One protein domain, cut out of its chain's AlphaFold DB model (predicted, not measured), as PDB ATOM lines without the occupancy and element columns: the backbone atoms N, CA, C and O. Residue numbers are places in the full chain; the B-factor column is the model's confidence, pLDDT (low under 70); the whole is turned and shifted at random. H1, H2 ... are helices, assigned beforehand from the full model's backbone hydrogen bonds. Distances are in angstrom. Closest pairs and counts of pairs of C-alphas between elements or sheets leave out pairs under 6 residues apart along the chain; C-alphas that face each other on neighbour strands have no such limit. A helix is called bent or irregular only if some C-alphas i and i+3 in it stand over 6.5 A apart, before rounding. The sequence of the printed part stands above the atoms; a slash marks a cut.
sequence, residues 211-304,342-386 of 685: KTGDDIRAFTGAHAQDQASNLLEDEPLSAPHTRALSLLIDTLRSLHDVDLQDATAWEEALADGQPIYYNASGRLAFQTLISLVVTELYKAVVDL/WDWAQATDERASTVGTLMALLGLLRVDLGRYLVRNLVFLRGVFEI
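What this domain is: This is residues 211 to 304 and 342 to 386 of the 685 residues of an uncharacterized protein of Corynespora cassiicola Philippines (UniProt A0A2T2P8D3). Two long helices, H5 and H6, run side by side in opposite ways and make the longest axis, with the first-printed end of H6 reaching farthest out. H4 crosses the first half of H5, H3 lies beside the pair, and H1, H2 and H7 gather near the beginning of H5. The printed part has 139 residues with seven named helices, H1 to H7 in chain order, and no named strand; the class is all helix. It is compact, with a radius of gyration of the C-alphas of 16.0 A, and elongated, spanning 56 by 36 by 24 A.

Where its parts are: H1, residues 213 to 220, begins at C-alpha 213 (30.385, 35.377, 0.286). H2 is residues 225 to 229, H3 residues 239 to 254, 22.3 A long, and H4 residues 261 to 271. H4 is irregular, but only just: C-alphas 262 and 265 are 6.6 A apart. H5, residues 280 to 304, is 36.3 A long, H6, residues 342 to 367, 37.0 A, and H7, residues 370 to 384, 20.8 A, ending at C-alpha 384 (31.383, 43.866, 10.446).

How they stand to each other: H5 is the hub, touching five helices. Its residues 293 to 304 touch H6, closest at the C-alphas of Ala 300 and Val 355, 5.7 A, at a shallow tilt of 30 degrees, opposite ways. H3, H5 and H6 form a bundle, a group of helices together; H3 only just touches H5, C-alphas of Leu 252 and Val 293 closest at 7.4 A, and only just touches H6, Leu 248 and Leu 361 closest at 6.2 A, with 3 pairs of C-alphas within 8 A each. H4 touches H5, C-alphas of Ala 263 and Ala 285 closest at 4.7 A, about perpendicular at 72 degrees, only just. H1 touches H5, C-alphas of Gly 213 and Leu 284 closest at 4.4 A; H2 only just touches it, with 3 pairs within 8 A, Ser 229 and Ala 280 closest at 5.7 A. H7 is close but not clearly touching H5, C-alphas of Arg 283 and Asn 376 closest at 6.9 A. Every O i to N i+4 pair is within hydrogen-bond range in H1, H2, H3, H5, H6 and H7; H4 has 5 of 7.

The domain as a whole: The C-alphas farthest apart, of Asn 230 and Trp 342, are 56.6 A apart. Residues 305 to 341 are not printed; C-alphas 304 and 342 are 15.5 A apart across the cut. Of the links printed whole, none is long. Mean pLDDT of the printed part is 84.6; residues 222 to 232, 256 and 385 to 386 are under 70.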
ATOM      1  N   LYS A 211      32.720  42.835  -0.625       86.81
ATOM      2  CA  LYS A 211      33.053  41.524  -0.035       86.81
ATOM      3  C   LYS A 211      32.192  40.436  -0.664       86.81
ATOM      4  O   LYS A 211      30.967  40.546  -0.658       86.81
ATOM      5  N   THR A 212      32.812  39.384  -1.176       87.44
ATOM      6  CA  THR A 212      32.104  38.187  -1.643       87.44
ATOM      7  C   THR A 212      31.575  37.372  -0.458       87.44
ATOM      8  O   THR A 212      31.885  37.638   0.709       87.44
ATOM      9  N   GLY A 213      30.761  36.351  -0.732       82.94
ATOM     10  CA  GLY A 213      30.385  35.377   0.286       82.94
ATOM     11  C   GLY A 213      31.600  34.650   0.878       82.94
ATOM     12  O   GLY A 213      31.630  34.436   2.090       82.94
ATOM     13  N   ASP A 214      32.639  34.370   0.081       83.75
ATOM     14  CA  ASP A 214      33.914  33.817   0.561       83.75
ATOM     15  C   ASP A 214      34.676  34.757   1.497       83.75
ATOM     16  O   ASP A 214      35.103  34.321   2.568       83.75
ATOM     17  N   ASP A 215      34.787  36.048   1.162       85.56
ATOM     18  CA  ASP A 215      35.390  37.044   2.058       85.56
ATOM     19  C   ASP A 215      34.695  37.055   3.426       85.56
ATOM     20  O   ASP A 215      35.339  37.150   4.472       85.56
ATOM     21  N   ILE A 216      33.363  36.941   3.424       83.69
ATOM     22  CA  ILE A 216      32.557  36.916   4.644       83.69
ATOM     23  C   ILE A 216      32.784  35.622   5.419       83.69
ATOM     24  O   ILE A 216      33.010  35.701   6.624       83.69
ATOM     25  N   ARG A 217      32.799  34.454   4.760       83.31
ATOM     26  CA  ARG A 217      33.119  33.163   5.402       83.31
ATOM     27  C   ARG A 217      34.503  33.192   6.055       83.31
ATOM     28  O   ARG A 217      34.645  32.781   7.209       83.31
ATOM     29  N   ALA A 218      35.503  33.724   5.352       85.38
ATOM     30  CA  ALA A 218      36.859  33.896   5.864       85.38
ATOM     31  C   ALA A 218      36.911  34.871   7.055       85.38
ATOM     32  O   ALA A 218      37.604  34.606   8.038       85.38
ATOM     33  N   PHE A 219      36.150  35.969   7.005       82.56
ATOM     34  CA  PHE A 219      36.095  36.972   8.070       82.56
ATOM     35  C   PHE A 219      35.368  36.480   9.333       82.56
ATOM     36  O   PHE A 219      35.805  36.756  10.450       82.56
ATOM     37  N   THR A 220      34.259  35.752   9.179       77.56
ATOM     38  CA  THR A 220      33.438  35.280  10.305       77.56
ATOM     39  C   THR A 220      33.955  34.005  10.960       77.56
ATOM     40  O   THR A 220      33.639  33.741  12.125       77.56
ATOM     41  N   GLY A 221      34.685  33.178  10.207       76.81
ATOM     42  CA  GLY A 221      34.949  31.791  10.576       76.81
ATOM     43  C   GLY A 221      33.656  30.992  10.799       76.81
ATOM     44  O   GLY A 221      32.557  31.431  10.454       76.81
ATOM     45  N   ALA A 222      33.779  29.823  11.432       65.50
ATOM     46  CA  ALA A 222      32.644  28.925  11.666       65.50
ATOM     47  C   ALA A 222      31.587  29.475  12.652       65.50
ATOM     48  O   ALA A 222      30.438  29.048  12.615       65.50
ATOM     49  N   HIS A 223      31.940  30.411  13.543       57.28
ATOM     50  CA  HIS A 223      31.083  30.761  14.688       57.28
ATOM     51  C   HIS A 223      30.015  31.837  14.435       57.28
ATOM     52  O   HIS A 223      29.025  31.856  15.166       57.28
ATOM     53  N   ALA A 224      30.153  32.726  13.442       56.41
ATOM     54  CA  ALA A 224      29.088  33.711  13.174       56.41
ATOM     55  C   ALA A 224      27.955  33.148  12.293       56.41
ATOM     56  O   ALA A 224      26.851  33.700  12.278       56.41
ATOM     57  N   GLN A 225      28.204  32.034  11.595       57.28
ATOM     58  CA  GLN A 225      27.226  31.366  10.732       57.28
ATOM     59  C   GLN A 225      25.990  30.906  11.537       57.28
ATOM     60  O   GLN A 225      24.863  31.087  11.077       57.28
ATOM     61  N   ASP A 226      26.193  30.461  12.785       60.50
ATOM     62  CA  ASP A 226      25.133  30.068  13.731       60.50
ATOM     63  C   ASP A 226      24.311  31.242  14.294       60.50
ATOM     64  O   ASP A 226      23.154  31.071  14.672       60.50
ATOM     65  N   GLN A 227      24.863  32.458  14.373       57.97
ATOM     66  CA  GLN A 227      24.091  33.623  14.839       57.97
ATOM     67  C   GLN A 227      23.275  34.262  13.708       57.97
ATOM     68  O   GLN A 227      22.202  34.814  13.946       57.97
ATOM     69  N   ALA A 228      23.762  34.165  12.471       53.97
ATOM     70  CA  ALA A 228      23.138  34.763  11.295       53.97
ATOM     71  C   ALA A 228      21.982  33.937  10.694       53.97
ATOM     72  O   ALA A 228      21.188  34.496   9.924       53.97
ATOM     73  N   SER A 229      21.911  32.640  11.022       56.72
ATOM     74  CA  SER A 229      20.941  31.652  10.527       56.72
ATOM     75  C   SER A 229      19.589  31.699  11.251       56.72
ATOM     76  O   SER A 229      18.551  31.619  10.602       56.72
ATOM     77  N   ASN A 230      19.582  31.942  12.567       56.41
ATOM     78  CA  ASN A 230      18.399  31.905  13.451       56.41
ATOM     79  C   ASN A 230      17.286  32.951  13.165       56.41
ATOM     80  O   ASN A 230      16.338  33.070  13.939       56.41
ATOM     81  N   LEU A 231      17.394  33.737  12.088       58.09
ATOM     82  CA  LEU A 231      16.448  34.799  11.704       58.09
ATOM     83  C   LEU A 231      16.015  34.740  10.226       58.09
ATOM     84  O   LEU A 231      15.416  35.695   9.725       58.09
ATOM     85  N   LEU A 232      16.329  33.654   9.512       66.75
ATOM     86  CA  LEU A 232      15.817  33.404   8.165       66.75
ATOM     87  C   LEU A 232      14.892  32.195   8.165       66.75
ATOM     88  O   LEU A 232      15.292  31.089   8.507       66.75
ATOM     89  N   GLU A 233      13.664  32.425   7.724       70.00
ATOM     90  CA  GLU A 233      12.785  31.370   7.238       70.00
ATOM     91  C   GLU A 233      13.338  30.880   5.887       70.00
ATOM     92  O   GLU A 233      13.753  31.706   5.067       70.00
ATOM     93  N   ASP A 234      13.318  29.565   5.629       82.00
ATOM     94  CA  ASP A 234      13.594  28.959   4.309       82.00
ATOM     95  C   ASP A 234      12.444  29.258   3.311       82.00
ATOM     96  O   ASP A 234      11.875  28.374   2.669       82.00
ATOM     97  N   GLU A 235      12.057  30.531   3.201       81.44
ATOM     98  CA  GLU A 235      11.033  31.011   2.277       81.44
ATOM     99  C   GLU A 235      11.623  31.048   0.849       81.44
ATOM    100  O   GLU A 235      12.647  31.713   0.623       81.44
ATOM    101  N   PRO A 236      11.009  30.358  -0.133       92.94
ATOM    102  CA  PRO A 236      11.425  30.466  -1.523       92.94
ATOM    103  C   PRO A 236      11.140  31.875  -2.052       92.94
ATOM    104  O   PRO A 236      10.124  32.503  -1.741       92.94
ATOM    105  N   LEU A 237      12.033  32.378  -2.897       92.75
ATOM    106  CA  LEU A 237      11.860  33.644  -3.587       92.75
ATOM    107  C   LEU A 237      10.647  33.589  -4.524       92.75
ATOM    108  O   LEU A 237      10.429  32.625  -5.256       92.75
ATOM    109  N   SER A 238       9.853  34.662  -4.509       94.00
ATOM    110  CA  SER A 238       8.711  34.807  -5.413       94.00
ATOM    111  C   SER A 238       9.158  34.824  -6.880       94.00
ATOM    112  O   SER A 238      10.232  35.333  -7.195       94.00
ATOM    113  N   ALA A 239       8.315  34.347  -7.802       92.25
ATOM    114  CA  ALA A 239       8.649  34.314  -9.230       92.25
ATOM    115  C   ALA A 239       9.122  35.672  -9.821       92.25
ATOM    116  O   ALA A 239      10.045  35.660 -10.635       92.25
ATOM    117  N   PRO A 240       8.581  36.848  -9.423       91.00
ATOM    118  CA  PRO A 240       9.188  38.144  -9.747       91.00
ATOM    119  C   PRO A 240      10.651  38.292  -9.298       91.00
ATOM    120  O   PRO A 240      11.486  38.677 -10.111       91.00
ATOM    121  N   HIS A 241      10.975  37.935  -8.052       93.31
ATOM    122  CA  HIS A 241      12.341  37.993  -7.514       93.31
ATOM    123  C   HIS A 241      13.280  37.032  -8.260       93.31
ATOM    124  O   HIS A 241      14.393  37.407  -8.614       93.31
ATOM    125  N   THR A 242      12.816  35.814  -8.550       93.19
ATOM    126  CA  THR A 242      13.565  34.796  -9.301       93.19
ATOM    127  C   THR A 242      13.887  35.265 -10.724       93.19
ATOM    128  O   THR A 242      15.022  35.131 -11.171       93.19
ATOM    129  N   ARG A 243      12.935  35.911 -11.417       89.81
ATOM    130  CA  ARG A 243      13.189  36.530 -12.734       89.81
ATOM    131  C   ARG A 243      14.172  37.698 -12.659       89.81
ATOM    132  O   ARG A 243      15.021  37.815 -13.536       89.81
ATOM    133  N   ALA A 244      14.078  38.534 -11.624       88.69
ATOM    134  CA  ALA A 244      15.023  39.627 -11.408       88.69
ATOM    135  C   ALA A 244      16.457  39.111 -11.175       88.69
ATOM    136  O   ALA A 244      17.408  39.691 -11.693       88.69
ATOM    137  N   LEU A 245      16.613  37.997 -10.451       92.69
ATOM    138  CA  LEU A 245      17.908  37.335 -10.268       92.69
ATOM    139  C   LEU A 245      18.442  36.696 -11.551       92.69
ATOM    140  O   LEU A 245      19.625  36.865 -11.821       92.69
ATOM    141  N   SER A 246      17.598  36.032 -12.355       92.38
ATOM    142  CA  SER A 246      18.013  35.518 -13.673       92.38
ATOM    143  C   SER A 246      18.546  36.647 -14.542       92.38
ATOM    144  O   SER A 246      19.699  36.598 -14.944       92.38
ATOM    145  N   LEU A 247      17.773  37.726 -14.721       89.50
ATOM    146  CA  LEU A 247      18.201  38.876 -15.520       89.50
ATOM    147  C   LEU A 247      19.537  39.453 -15.030       89.50
ATOM    148  O   LEU A 247      20.384  39.804 -15.844       89.50
ATOM    149  N   LEU A 248      19.745  39.531 -13.713       91.19
ATOM    150  CA  LEU A 248      20.996  40.010 -13.131       91.19
ATOM    151  C   LEU A 248      22.173  39.063 -13.405       91.19
ATOM    152  O   LEU A 248      23.227  39.536 -13.822       91.19
ATOM    153  N   ILE A 249      21.997  37.754 -13.210       92.62
ATOM    154  CA  ILE A 249      23.024  36.731 -13.466       92.62
ATOM    155  C   ILE A 249      23.362  36.663 -14.958       92.62
ATOM    156  O   ILE A 249      24.532  36.710 -15.324       92.62
ATOM    157  N   ASP A 250      22.350  36.621 -15.825       90.81
ATOM    158  CA  ASP A 250      22.515  36.563 -17.277       90.81
ATOM    159  C   ASP A 250      23.209  37.823 -17.815       90.81
ATOM    160  O   ASP A 250      24.078  37.730 -18.682       90.81
ATOM    161  N   THR A 251      22.894  38.996 -17.250       89.94
ATOM    162  CA  THR A 251      23.577  40.250 -17.594       89.94
ATOM    163  C   THR A 251      25.026  40.247 -17.105       89.94
ATOM    164  O   THR A 251      25.913  40.570 -17.890       89.94
ATOM    165  N   LEU A 252      25.301  39.837 -15.858       90.62
ATOM    166  CA  LEU A 252      26.678  39.707 -15.360       90.62
ATOM    167  C   LEU A 252      27.499  38.725 -16.208       90.62
ATOM    168  O   LEU A 252      28.630  39.040 -16.534       90.62
ATOM    169  N   ARG A 253      26.920  37.595 -16.637       89.75
ATOM    170  CA  ARG A 253      27.585  36.621 -17.522       89.75
ATOM    171  C   ARG A 253      27.847  37.175 -18.930       89.75
ATOM    172  O   ARG A 253      28.782  36.739 -19.595       89.75
ATOM    173  N   SER A 254      27.013  38.105 -19.407       89.81
ATOM    174  CA  SER A 254      27.209  38.779 -20.701       89.81
ATOM    175  C   SER A 254      28.315  39.838 -20.674       89.81
ATOM    176  O   SER A 254      28.873  40.165 -21.719       89.81
ATOM    177  N   LEU A 255      28.665  40.340 -19.486       87.38
ATOM    178  CA  LEU A 255      29.879  41.115 -19.272       87.38
ATOM    179  C   LEU A 255      31.034  40.113 -19.168       87.38
ATOM    180  O   LEU A 255      31.129  39.353 -18.206       87.38
ATOM    181  N   HIS A 256      31.865  40.057 -20.208       68.88
ATOM    182  CA  HIS A 256      32.937  39.069 -20.308       68.88
ATOM    183  C   HIS A 256      33.859  39.081 -19.067       68.88
ATOM    184  O   HIS A 256      34.140  40.132 -18.495       68.88
ATOM    185  N   ASP A 257      34.325  37.891 -18.675       79.31
ATOM    186  CA  ASP A 257      35.250  37.618 -17.560       79.31
ATOM    187  C   ASP A 257      34.730  37.830 -16.115       79.31
ATOM    188  O   ASP A 257      35.516  37.782 -15.165       79.31
ATOM    189  N   VAL A 258      33.415  37.973 -15.897       84.19
ATOM    190  CA  VAL A 258      32.833  37.980 -14.536       84.19
ATOM    191  C   VAL A 258      32.647  36.553 -13.989       84.19
ATOM    192  O   VAL A 258      31.728  35.833 -14.377       84.19
ATOM    193  N   ASP A 259      33.492  36.160 -13.033       85.75
ATOM    194  CA  ASP A 259      33.332  34.931 -12.240       85.75
ATOM    195  C   ASP A 259      32.177  35.070 -11.227       85.75
ATOM    196  O   ASP A 259      32.190  35.944 -10.358       85.75
ATOM    197  N   LEU A 260      31.170  34.197 -11.340       83.88
ATOM    198  CA  LEU A 260      29.957  34.216 -10.515       83.88
ATOM    199  C   LEU A 260      30.139  33.575  -9.124       83.88
ATOM    200  O   LEU A 260      29.330  33.847  -8.230       83.88
ATOM    201  N   GLN A 261      31.186  32.769  -8.910       84.12
ATOM    202  CA  GLN A 261      31.542  32.156  -7.618       84.12
ATOM    203  C   GLN A 261      30.343  31.510  -6.886       84.12
ATOM    204  O   GLN A 261      29.677  30.618  -7.405       84.12
ATOM    205  N   ASP A 262      30.026  31.980  -5.671       74.75
ATOM    206  CA  ASP A 262      28.897  31.522  -4.847       74.75
ATOM    207  C   ASP A 262      27.523  31.588  -5.541       74.75
ATOM    208  O   ASP A 262      26.575  30.952  -5.078       74.75
ATOM    209  N   ALA A 263      27.380  32.360  -6.621       81.50
ATOM    210  CA  ALA A 263      26.133  32.449  -7.369       81.50
ATOM    211  C   ALA A 263      25.922  31.301  -8.374       81.50
ATOM    212  O   ALA A 263      24.793  31.138  -8.836       81.50
ATOM    213  N   THR A 264      26.924  30.458  -8.664       85.06
ATOM    214  CA  THR A 264      26.765  29.311  -9.585       85.06
ATOM    215  C   THR A 264      25.672  28.339  -9.123       85.06
ATOM    216  O   THR A 264      24.878  27.869  -9.930       85.06
ATOM    217  N   ALA A 265      25.508  28.125  -7.813       86.25
ATOM    218  CA  ALA A 265      24.411  27.299  -7.287       86.25
ATOM    219  C   ALA A 265      23.011  27.916  -7.514       86.25
ATOM    220  O   ALA A 265      22.009  27.202  -7.554       86.25
ATOM    221  N   TRP A 266      22.916  29.244  -7.644       90.38
ATOM    222  CA  TRP A 266      21.676  29.928  -8.028       90.38
ATOM    223  C   TRP A 266      21.462  29.907  -9.543       90.38
ATOM    224  O   TRP A 266      20.327  29.775  -9.983       90.38
ATOM    225  N   GLU A 267      22.529  29.995 -10.332       89.69
ATOM    226  CA  GLU A 267      22.520  29.817 -11.787       89.69
ATOM    227  C   GLU A 267      22.037  28.415 -12.197       89.69
ATOM    228  O   GLU A 267      21.096  28.312 -12.982       89.69
ATOM    229  N   GLU A 268      22.600  27.350 -11.618       90.81
ATOM    230  CA  GLU A 268      22.169  25.962 -11.848       90.81
ATOM    231  C   GLU A 268      20.692  25.771 -11.473       90.81
ATOM    232  O   GLU A 268      19.889  25.286 -12.271       90.81
ATOM    233  N   ALA A 269      20.294  26.243 -10.286       90.00
ATOM    234  CA  ALA A 269      18.910  26.165  -9.833       90.00
ATOM    235  C   ALA A 269      17.938  26.960 -10.731       90.00
ATOM    236  O   ALA A 269      16.825  26.497 -10.972       90.00
ATOM    237  N   LEU A 270      18.341  28.120 -11.262       91.56
ATOM    238  CA  LEU A 270      17.547  28.881 -12.234       91.56
ATOM    239  C   LEU A 270      17.405  28.136 -13.569       91.56
ATOM    240  O   LEU A 270      16.303  28.100 -14.120       91.56
ATOM    241  N   ALA A 271      18.484  27.522 -14.066       90.88
ATOM    242  CA  ALA A 271      18.481  26.741 -15.302       90.88
ATOM    243  C   ALA A 271      17.574  25.498 -15.206       90.88
ATOM    244  O   ALA A 271      16.802  25.224 -16.126       90.88
ATOM    245  N   ASP A 272      17.593  24.809 -14.061       93.56
ATOM    246  CA  ASP A 272      16.761  23.634 -13.768       93.56
ATOM    247  C   ASP A 272      15.326  23.980 -13.310       93.56
ATOM    248  O   ASP A 272      14.550  23.095 -12.924       93.56
ATOM    249  N   GLY A 273      14.951  25.267 -13.312       91.75
ATOM    250  CA  GLY A 273      13.629  25.744 -12.889       91.75
ATOM    251  C   GLY A 273      13.311  25.508 -11.405       91.75
ATOM    252  O   GLY A 273      12.139  25.478 -11.022       91.75
ATOM    253  N   GLN A 274      14.335  25.316 -10.574       94.38
ATOM    254  CA  GLN A 274      14.212  25.080  -9.140       94.38
ATOM    255  C   GLN A 274      13.930  26.381  -8.367       94.38
ATOM    256  O   GLN A 274      14.346  27.472  -8.770       94.38
ATOM    257  N   PRO A 275      13.226  26.304  -7.223       92.00
ATOM    258  CA  PRO A 275      13.029  27.459  -6.356       92.00
ATOM    259  C   PRO A 275      14.353  27.938  -5.743       92.00
ATOM    260  O   PRO A 275      15.097  27.167  -5.139       92.00
ATOM    261  N   ILE A 276      14.612  29.243  -5.841       94.81
ATOM    262  CA  ILE A 276      15.734  29.911  -5.172       94.81
ATOM    263  C   ILE A 276      15.322  30.282  -3.747       94.81
ATOM    264  O   ILE A 276      14.254  30.855  -3.547       94.81
ATOM    265  N   TYR A 277      16.171  30.010  -2.755       93.50
ATOM    266  CA  TYR A 277      15.895  30.287  -1.340       93.50
ATOM    267  C   TYR A 277      16.799  31.389  -0.795       93.50
ATOM    268  O   TYR A 277      18.008  31.381  -1.025       93.50
ATOM    269  N   TYR A 278      16.236  32.304  -0.000       91.56
ATOM    270  CA  TYR A 278      17.011  33.331   0.706       91.56
ATOM    271  C   TYR A 278      17.398  32.883   2.122       91.56
ATOM    272  O   TYR A 278      17.105  33.551   3.113       91.56
ATOM    273  N   ASN A 279      18.036  31.719   2.210       89.88
ATOM    274  CA  ASN A 279      18.530  31.148   3.460       89.88
ATOM    275  C   ASN A 279      19.992  31.553   3.725       89.88
ATOM    276  O   ASN A 279      20.482  32.520   3.141       89.88
ATOM    277  N   ALA A 280      20.696  30.867   4.631       86.19
ATOM    278  CA  ALA A 280      22.076  31.220   4.980       86.19
ATOM    279  C   ALA A 280      23.021  31.204   3.759       86.19
ATOM    280  O   ALA A 280      23.732  32.184   3.532       86.19
ATOM    281  N   SER A 281      22.980  30.146   2.944       87.12
ATOM    282  CA  SER A 281      23.780  30.039   1.715       87.12
ATOM    283  C   SER A 281      23.292  31.010   0.640       87.12
ATOM    284  O   SER A 281      24.095  31.716   0.035       87.12
ATOM    285  N   GLY A 282      21.971  31.128   0.459       90.19
ATOM    286  CA  GLY A 282      21.386  32.077  -0.491       90.19
ATOM    287  C   GLY A 282      21.706  33.543  -0.180       90.19
ATOM    288  O   GLY A 282      21.883  34.346  -1.090       90.19
ATOM    289  N   ARG A 283      21.863  33.908   1.099       90.00
ATOM    290  CA  ARG A 283      22.326  35.246   1.492       90.00
ATOM    291  C   ARG A 283      23.766  35.508   1.036       90.00
ATOM    292  O   ARG A 283      24.053  36.617   0.597       90.00
ATOM    293  N   LEU A 284      24.654  34.514   1.121       89.38
ATOM    294  CA  LEU A 284      26.039  34.644   0.651       89.38
ATOM    295  C   LEU A 284      26.095  34.760  -0.880       89.38
ATOM    296  O   LEU A 284      26.731  35.683  -1.377       89.38
ATOM    297  N   ALA A 285      25.338  33.935  -1.611       91.12
ATOM    298  CA  ALA A 285      25.182  34.061  -3.064       91.12
ATOM    299  C   ALA A 285      24.653  35.452  -3.471       91.12
ATOM    300  O   ALA A 285      25.228  36.120  -4.327       91.12
ATOM    301  N   PHE A 286      23.613  35.947  -2.792       92.56
ATOM    302  CA  PHE A 286      23.076  37.292  -3.016       92.56
ATOM    303  C   PHE A 286      24.088  38.407  -2.726       92.56
ATOM    304  O   PHE A 286      24.126  39.407  -3.441       92.56
ATOM    305  N   GLN A 287      24.918  38.244  -1.694       91.75
ATOM    306  CA  GLN A 287      25.984  39.191  -1.396       91.75
ATOM    307  C   GLN A 287      27.087  39.170  -2.458       91.75
ATOM    308  O   GLN A 287      27.537  40.237  -2.866       91.75
ATOM    309  N   THR A 288      27.476  37.996  -2.956       91.12
ATOM    310  CA  THR A 288      28.394  37.883  -4.098       91.12
ATOM    311  C   THR A 288      27.826  38.605  -5.321       91.12
ATOM    312  O   THR A 288      28.520  39.432  -5.898       91.12
ATOM    313  N   LEU A 289      26.540  38.434  -5.647       92.12
ATOM    314  CA  LEU A 289      25.896  39.175  -6.743       92.12
ATOM    315  C   LEU A 289      25.908  40.701  -6.539       92.12
ATOM    316  O   LEU A 289      26.175  41.441  -7.485       92.12
ATOM    317  N   ILE A 290      25.664  41.192  -5.318       91.56
ATOM    318  CA  ILE A 290      25.793  42.624  -4.997       91.56
ATOM    319  C   ILE A 290      27.242  43.096  -5.178       91.56
ATOM    320  O   ILE A 290      27.462  44.157  -5.765       91.56
ATOM    321  N   SER A 291      28.215  42.315  -4.702       90.62
ATOM    322  CA  SER A 291      29.643  42.615  -4.829       90.62
ATOM    323  C   SER A 291      30.073  42.719  -6.289       90.62
ATOM    324  O   SER A 291      30.685  43.720  -6.666       90.62
ATOM    325  N   LEU A 292      29.686  41.752  -7.125       91.25
ATOM    326  CA  LEU A 292      29.995  41.744  -8.554       91.25
ATOM    327  C   LEU A 292      29.387  42.967  -9.256       91.25
ATOM    328  O   LEU A 292      30.124  43.729  -9.873       91.25
ATOM    329  N   VAL A 293      28.087  43.253  -9.079       91.19
ATOM    330  CA  VAL A 293      27.456  44.440  -9.700       91.19
ATOM    331  C   VAL A 293      28.128  45.749  -9.257       91.19
ATOM    332  O   VAL A 293      28.338  46.637 -10.080       91.19
ATOM    333  N   VAL A 294      28.479  45.898  -7.973       89.81
ATOM    334  CA  VAL A 294      29.142  47.115  -7.461       89.81
ATOM    335  C   VAL A 294      30.586  47.234  -7.961       89.81
ATOM    336  O   VAL A 294      31.026  48.344  -8.267       89.81
ATOM    337  N   THR A 295      31.304  46.115  -8.069       91.06
ATOM    338  CA  THR A 295      32.694  46.059  -8.545       91.06
ATOM    339  C   THR A 295      32.777  46.352 -10.039       91.06
ATOM    340  O   THR A 295      33.532  47.239 -10.437       91.06
ATOM    341  N   GLU A 296      31.958  45.690 -10.860       92.94
ATOM    342  CA  GLU A 296      31.918  45.929 -12.306       92.94
ATOM    343  C   GLU A 296      31.409  47.332 -12.636       92.94
ATOM    344  O   GLU A 296      31.954  47.985 -13.521       92.94
ATOM    345  N   LEU A 297      30.436  47.864 -11.883       91.12
ATOM    346  CA  LEU A 297      30.010  49.253 -12.071       91.12
ATOM    347  C   LEU A 297      31.134  50.243 -11.751       91.12
ATOM    348  O   LEU A 297      31.275  51.245 -12.448       91.12
ATOM    349  N   TYR A 298      31.928  49.986 -10.709       90.69
ATOM    350  CA  TYR A 298      33.070  50.840 -10.399       90.69
ATOM    351  C   TYR A 298      34.133  50.777 -11.497       90.69
ATOM    352  O   TYR A 298      34.548  51.838 -11.957       90.69
ATOM    353  N   LYS A 299      34.508  49.576 -11.965       91.94
ATOM    354  CA  LYS A 299      35.420  49.397 -13.110       91.94
ATOM    355  C   LYS A 299      34.913  50.150 -14.340       91.94
ATOM    356  O   LYS A 299      35.568  51.087 -14.769       91.94
ATOM    357  N   ALA A 300      33.692  49.874 -14.801       92.31
ATOM    358  CA  ALA A 300      33.121  50.521 -15.982       92.31
ATOM    359  C   ALA A 300      33.054  52.060 -15.862       92.31
ATOM    360  O   ALA A 300      33.222  52.770 -16.852       92.31
ATOM    361  N   VAL A 301      32.846  52.604 -14.654       89.12
ATOM    362  CA  VAL A 301      32.900  54.056 -14.398       89.12
ATOM    363  C   VAL A 301      34.333  54.599 -14.409       89.12
ATOM    364  O   VAL A 301      34.535  55.709 -14.900       89.12
ATOM    365  N   VAL A 302      35.311  53.860 -13.876       91.25
ATOM    366  CA  VAL A 302      36.743  54.196 -13.977       91.25
ATOM    367  C   VAL A 302      37.164  54.190 -15.444       91.25
ATOM    368  O   VAL A 302      37.695  55.187 -15.917       91.25
ATOM    369  N   ASP A 303      36.843  53.126 -16.173       92.50
ATOM    370  CA  ASP A 303      37.225  52.917 -17.566       92.50
ATOM    371  C   ASP A 303      36.587  53.962 -18.496       92.50
ATOM    372  O   ASP A 303      37.251  54.453 -19.405       92.50
ATOM    373  N   LEU A 304      35.334  54.364 -18.246       91.25
ATOM    374  CA  LEU A 304      34.674  55.475 -18.949       91.25
ATOM    375  C   LEU A 304      35.332  56.833 -18.645       91.25
ATOM    376  O   LEU A 304      35.398  57.706 -19.509       91.25
ATOM    377  N   TRP A 342      37.229  57.514 -34.180       86.31
ATOM    378  CA  TRP A 342      35.933  56.840 -34.297       86.31
ATOM    379  C   TRP A 342      35.860  55.561 -33.457       86.31
ATOM    380  O   TRP A 342      34.937  55.432 -32.652       86.31
ATOM    381  N   ASP A 343      36.842  54.667 -33.582       88.88
ATOM    382  CA  ASP A 343      36.899  53.406 -32.832       88.88
ATOM    383  C   ASP A 343      36.958  53.668 -31.315       88.88
ATOM    384  O   ASP A 343      36.226  53.048 -30.538       88.88
ATOM    385  N   TRP A 344      37.744  54.666 -30.884       90.62
ATOM    386  CA  TRP A 344      37.757  55.144 -29.494       90.62
ATOM    387  C   TRP A 344      36.371  55.645 -29.040       90.62
ATOM    388  O   TRP A 344      35.932  55.355 -27.923       90.62
ATOM    389  N   ALA A 345      35.654  56.380 -29.896       89.75
ATOM    390  CA  ALA A 345      34.356  56.949 -29.541       89.75
ATOM    391  C   ALA A 345      33.269  55.872 -29.430       89.75
ATOM    392  O   ALA A 345      32.438  55.945 -28.525       89.75
ATOM    393  N   GLN A 346      33.316  54.848 -30.289       92.12
ATOM    394  CA  GLN A 346      32.461  53.666 -30.171       92.12
ATOM    395  C   GLN A 346      32.744  52.902 -28.873       92.12
ATOM    396  O   GLN A 346      31.812  52.667 -28.108       92.12
ATOM    397  N   ALA A 347      34.012  52.618 -28.553       92.19
ATOM    398  CA  ALA A 347      34.382  51.955 -27.299       92.19
ATOM    399  C   ALA A 347      33.920  52.746 -26.054       92.19
ATOM    400  O   ALA A 347      33.420  52.169 -25.086       92.19
ATOM    401  N   THR A 348      34.013  54.077 -26.094       92.81
ATOM    402  CA  THR A 348      33.547  54.953 -25.005       92.81
ATOM    403  C   THR A 348      32.021  54.911 -24.850       92.81
ATOM    404  O   THR A 348      31.506  54.865 -23.729       92.81
ATOM    405  N   ASP A 349      31.281  54.895 -25.962       93.31
ATOM    406  CA  ASP A 349      29.821  54.752 -25.968       93.31
ATOM    407  C   ASP A 349      29.378  53.354 -25.488       93.31
ATOM    408  O   ASP A 349      28.423  53.248 -24.717       93.31
ATOM    409  N   GLU A 350      30.106  52.288 -25.835       92.62
ATOM    410  CA  GLU A 350      29.894  50.930 -25.308       92.62
ATOM    411  C   GLU A 350      30.132  50.852 -23.791       92.62
ATOM    412  O   GLU A 350      29.328  50.261 -23.058       92.62
ATOM    413  N   ARG A 351      31.183  51.505 -23.270       93.38
ATOM    414  CA  ARG A 351      31.410  51.614 -21.817       93.38
ATOM    415  C   ARG A 351      30.314  52.427 -21.134       93.38
ATOM    416  O   ARG A 351      29.855  52.043 -20.058       93.38
ATOM    417  N   ALA A 352      29.816  53.493 -21.760       88.00
ATOM    418  CA  ALA A 352      28.672  54.247 -21.250       88.00
ATOM    419  C   ALA A 352      27.370  53.413 -21.242       88.00
ATOM    420  O   ALA A 352      26.617  53.476 -20.264       88.00
ATOM    421  N   SER A 353      27.135  52.577 -22.262       88.56
ATOM    422  CA  SER A 353      26.058  51.575 -22.272       88.56
ATOM    423  C   SER A 353      26.241  50.536 -21.155       88.56
ATOM    424  O   SER A 353      25.284  50.236 -20.440       88.56
ATOM    425  N   THR A 354      27.465  50.054 -20.916       90.06
ATOM    426  CA  THR A 354      27.796  49.107 -19.832       90.06
ATOM    427  C   THR A 354      27.529  49.695 -18.443       90.06
ATOM    428  O   THR A 354      26.838  49.073 -17.633       90.06
ATOM    429  N   VAL A 355      27.974  50.932 -18.182       86.19
ATOM    430  CA  VAL A 355      27.633  51.681 -16.956       86.19
ATOM    431  C   VAL A 355      26.114  51.792 -16.798       86.19
ATOM    432  O   VAL A 355      25.593  51.586 -15.701       86.19
ATOM    433  N   GLY A 356      25.386  52.069 -17.884       81.44
ATOM    434  CA  GLY A 356      23.928  52.160 -17.863       81.44
ATOM    435  C   GLY A 356      23.221  50.852 -17.530       81.44
ATOM    436  O   GLY A 356      22.305  50.845 -16.705       81.44
ATOM    437  N   THR A 357      23.688  49.745 -18.098       86.06
ATOM    438  CA  THR A 357      23.204  48.392 -17.808       86.06
ATOM    439  C   THR A 357      23.432  48.022 -16.340       86.06
ATOM    440  O   THR A 357      22.495  47.633 -15.645       86.06
ATOM    441  N   LEU A 358      24.639  48.237 -15.813       87.31
ATOM    442  CA  LEU A 358      24.975  47.956 -14.411       87.31
ATOM    443  C   LEU A 358      24.196  48.849 -13.424       87.31
ATOM    444  O   LEU A 358      23.731  48.384 -12.381       87.31
ATOM    445  N   MET A 359      23.963  50.116 -13.776       82.44
ATOM    446  CA  MET A 359      23.076  51.014 -13.025       82.44
ATOM    447  C   MET A 359      21.614  50.540 -13.045       82.44
ATOM    448  O   MET A 359      20.927  50.639 -12.024       82.44
ATOM    449  N   ALA A 360      21.137  49.977 -14.159       78.75
ATOM    450  CA  ALA A 360      19.812  49.367 -14.239       78.75
ATOM    451  C   ALA A 360      19.703  48.102 -13.363       78.75
ATOM    452  O   ALA A 360      18.681  47.929 -12.696       78.75
ATOM    453  N   LEU A 361      20.758  47.280 -13.265       83.25
ATOM    454  CA  LEU A 361      20.813  46.142 -12.333       83.25
ATOM    455  C   LEU A 361      20.756  46.582 -10.861       83.25
ATOM    456  O   LEU A 361      20.028  45.978 -10.073       83.25
ATOM    457  N   LEU A 362      21.442  47.667 -10.477       82.19
ATOM    458  CA  LEU A 362      21.266  48.266  -9.143       82.19
ATOM    459  C   LEU A 362      19.836  48.792  -8.927       82.19
ATOM    460  O   LEU A 362      19.295  48.693  -7.822       82.19
ATOM    461  N   GLY A 363      19.205  49.316  -9.982       77.50
ATOM    462  CA  GLY A 363      17.781  49.652 -10.013       77.50
ATOM    463  C   GLY A 363      16.896  48.455  -9.668       77.50
ATOM    464  O   GLY A 363      16.098  48.526  -8.731       77.50
ATOM    465  N   LEU A 364      17.100  47.344 -10.371       79.88
ATOM    466  CA  LEU A 364      16.391  46.075 -10.201       79.88
ATOM    467  C   LEU A 364      16.578  45.495  -8.785       79.88
ATOM    468  O   LEU A 364      15.597  45.195  -8.099       79.88
ATOM    469  N   LEU A 365      17.825  45.444  -8.298       81.00
ATOM    470  CA  LEU A 365      18.170  45.035  -6.929       81.00
ATOM    471  C   LEU A 365      17.435  45.859  -5.865       81.00
ATOM    472  O   LEU A 365      17.051  45.335  -4.819       81.00
ATOM    473  N   ARG A 366      17.234  47.157  -6.114       81.94
ATOM    474  CA  ARG A 366      16.537  48.047  -5.183       81.94
ATOM    475  C   ARG A 366      15.016  47.901  -5.251       81.94
ATOM    476  O   ARG A 366      14.369  47.962  -4.205       81.94
ATOM    477  N   VAL A 367      14.447  47.800  -6.451       78.25
ATOM    478  CA  VAL A 367      12.990  47.797  -6.660       78.25
ATOM    479  C   VAL A 367      12.403  46.435  -6.313       78.25
ATOM    480  O   VAL A 367      11.584  46.355  -5.398       78.25
ATOM    481  N   ASP A 368      12.869  45.374  -6.970       85.06
ATOM    482  CA  ASP A 368      12.284  44.037  -6.835       85.06
ATOM    483  C   ASP A 368      12.904  43.261  -5.670       85.06
ATOM    484  O   ASP A 368      12.211  42.555  -4.942       85.06
ATOM    485  N   LEU A 369      14.208  43.430  -5.427       86.75
ATOM    486  CA  LEU A 369      14.933  42.694  -4.382       86.75
ATOM    487  C   LEU A 369      15.185  43.538  -3.117       86.75
ATOM    488  O   LEU A 369      15.860  43.091  -2.186       86.75
ATOM    489  N   GLY A 370      14.576  44.726  -3.014       86.00
ATOM    490  CA  GLY A 370      14.845  45.714  -1.962       86.00
ATOM    491  C   GLY A 370      14.657  45.208  -0.524       86.00
ATOM    492  O   GLY A 370      15.426  45.580   0.365       86.00
ATOM    493  N   ARG A 371      13.685  44.314  -0.276       87.69
ATOM    494  CA  ARG A 371      13.483  43.671   1.043       87.69
ATOM    495  C   ARG A 371      14.684  42.800   1.431       87.69
ATOM    496  O   ARG A 371      15.085  42.796   2.595       87.69
ATOM    497  N   TYR A 372      15.255  42.082   0.467       89.19
ATOM    498  CA  TYR A 372      16.428  41.229   0.658       89.19
ATOM    499  C   TYR A 372      17.698  42.067   0.753       89.19
ATOM    500  O   TYR A 372      18.484  41.832   1.660       89.19
ATOM    501  N   LEU A 373      17.835  43.119  -0.063       86.31
ATOM    502  CA  LEU A 373      18.927  44.092   0.031       86.31
ATOM    503  C   LEU A 373      19.011  44.716   1.433       86.31
ATOM    504  O   LEU A 373      20.070  44.677   2.051       86.31
ATOM    505  N   VAL A 374      17.898  45.201   1.996       83.62
ATOM    506  CA  VAL A 374      17.873  45.731   3.375       83.62
ATOM    507  C   VAL A 374      18.234  44.652   4.405       83.62
ATOM    508  O   VAL A 374      19.056  44.907   5.286       83.62
ATOM    509  N   ARG A 375      17.677  43.436   4.290       86.06
ATOM    510  CA  ARG A 375      18.038  42.297   5.162       86.06
ATOM    511  C   ARG A 375      19.531  41.956   5.069       86.06
ATOM    512  O   ARG A 375      20.146  41.672   6.093       86.06
ATOM    513  N   ASN A 376      20.112  42.002   3.871       87.25
ATOM    514  CA  ASN A 376      21.524  41.721   3.639       87.25
ATOM    515  C   ASN A 376      22.418  42.799   4.254       87.25
ATOM    516  O   ASN A 376      23.360  42.483   4.962       87.25
ATOM    517  N   LEU A 377      22.080  44.076   4.068       81.69
ATOM    518  CA  LEU A 377      22.834  45.197   4.634       81.69
ATOM    519  C   LEU A 377      22.822  45.182   6.171       81.69
ATOM    520  O   LEU A 377      23.832  45.501   6.791       81.69
ATOM    521  N   VAL A 378      21.718  44.752   6.797       81.31
ATOM    522  CA  VAL A 378      21.662  44.496   8.250       81.31
ATOM    523  C   VAL A 378      22.550  43.312   8.655       81.31
ATOM    524  O   VAL A 378      23.181  43.368   9.707       81.31
ATOM    525  N   PHE A 379      22.650  42.268   7.827       83.88
ATOM    526  CA  PHE A 379      23.576  41.155   8.051       83.88
ATOM    527  C   PHE A 379      25.045  41.570   7.906       83.88
ATOM    528  O   PHE A 379      25.805  41.331   8.838       83.88
ATOM    529  N   LEU A 380      25.441  42.235   6.811       81.25
ATOM    530  CA  LEU A 380      26.803  42.760   6.628       81.25
ATOM    531  C   LEU A 380      27.190  43.656   7.799       81.25
ATOM    532  O   LEU A 380      28.269  43.519   8.366       81.25
ATOM    533  N   ARG A 381      26.274  44.540   8.204       76.88
ATOM    534  CA  ARG A 381      26.437  45.368   9.392       76.88
ATOM    535  C   ARG A 381      26.718  44.497  10.622       76.88
ATOM    536  O   ARG A 381      27.733  44.726  11.257       76.88
ATOM    537  N   GLY A 382      25.905  43.484  10.925       76.81
ATOM    538  CA  GLY A 382      26.143  42.588  12.067       76.81
ATOM    539  C   GLY A 382      27.459  41.796  11.989       76.81
ATOM    540  O   GLY A 382      28.115  41.609  13.009       76.81
ATOM    541  N   VAL A 383      27.875  41.384  10.786       76.62
ATOM    542  CA  VAL A 383      29.166  40.723  10.524       76.62
ATOM    543  C   VAL A 383      30.340  41.660  10.820       76.62
ATOM    544  O   VAL A 383      31.288  41.264  11.496       76.62
ATOM    545  N   PHE A 384      30.278  42.909  10.353       74.31
ATOM    546  CA  PHE A 384      31.383  43.866  10.446       74.31
ATOM    547  C   PHE A 384      31.320  44.796  11.681       74.31
ATOM    548  O   PHE A 384      32.327  45.418  12.025       74.31
ATOM    549  N   GLU A 385      30.208  44.843  12.429       60.88
ATOM    550  CA  GLU A 385      30.041  45.634  13.671       60.88
ATOM    551  C   GLU A 385      30.960  45.185  14.827       60.88
ATOM    552  O   GLU A 385      31.058  45.882  15.835       60.88
ATOM    553  N   ILE A 386      31.687  44.069  14.680       47.38
ATOM    554  CA  ILE A 386      32.657  43.558  15.670       47.38
ATOM    555  C   ILE A 386      34.124  43.817  15.225       47.38
ATOM    556  O   ILE A 386      35.073  43.323  15.833       47.38
TER     557      ILE A 386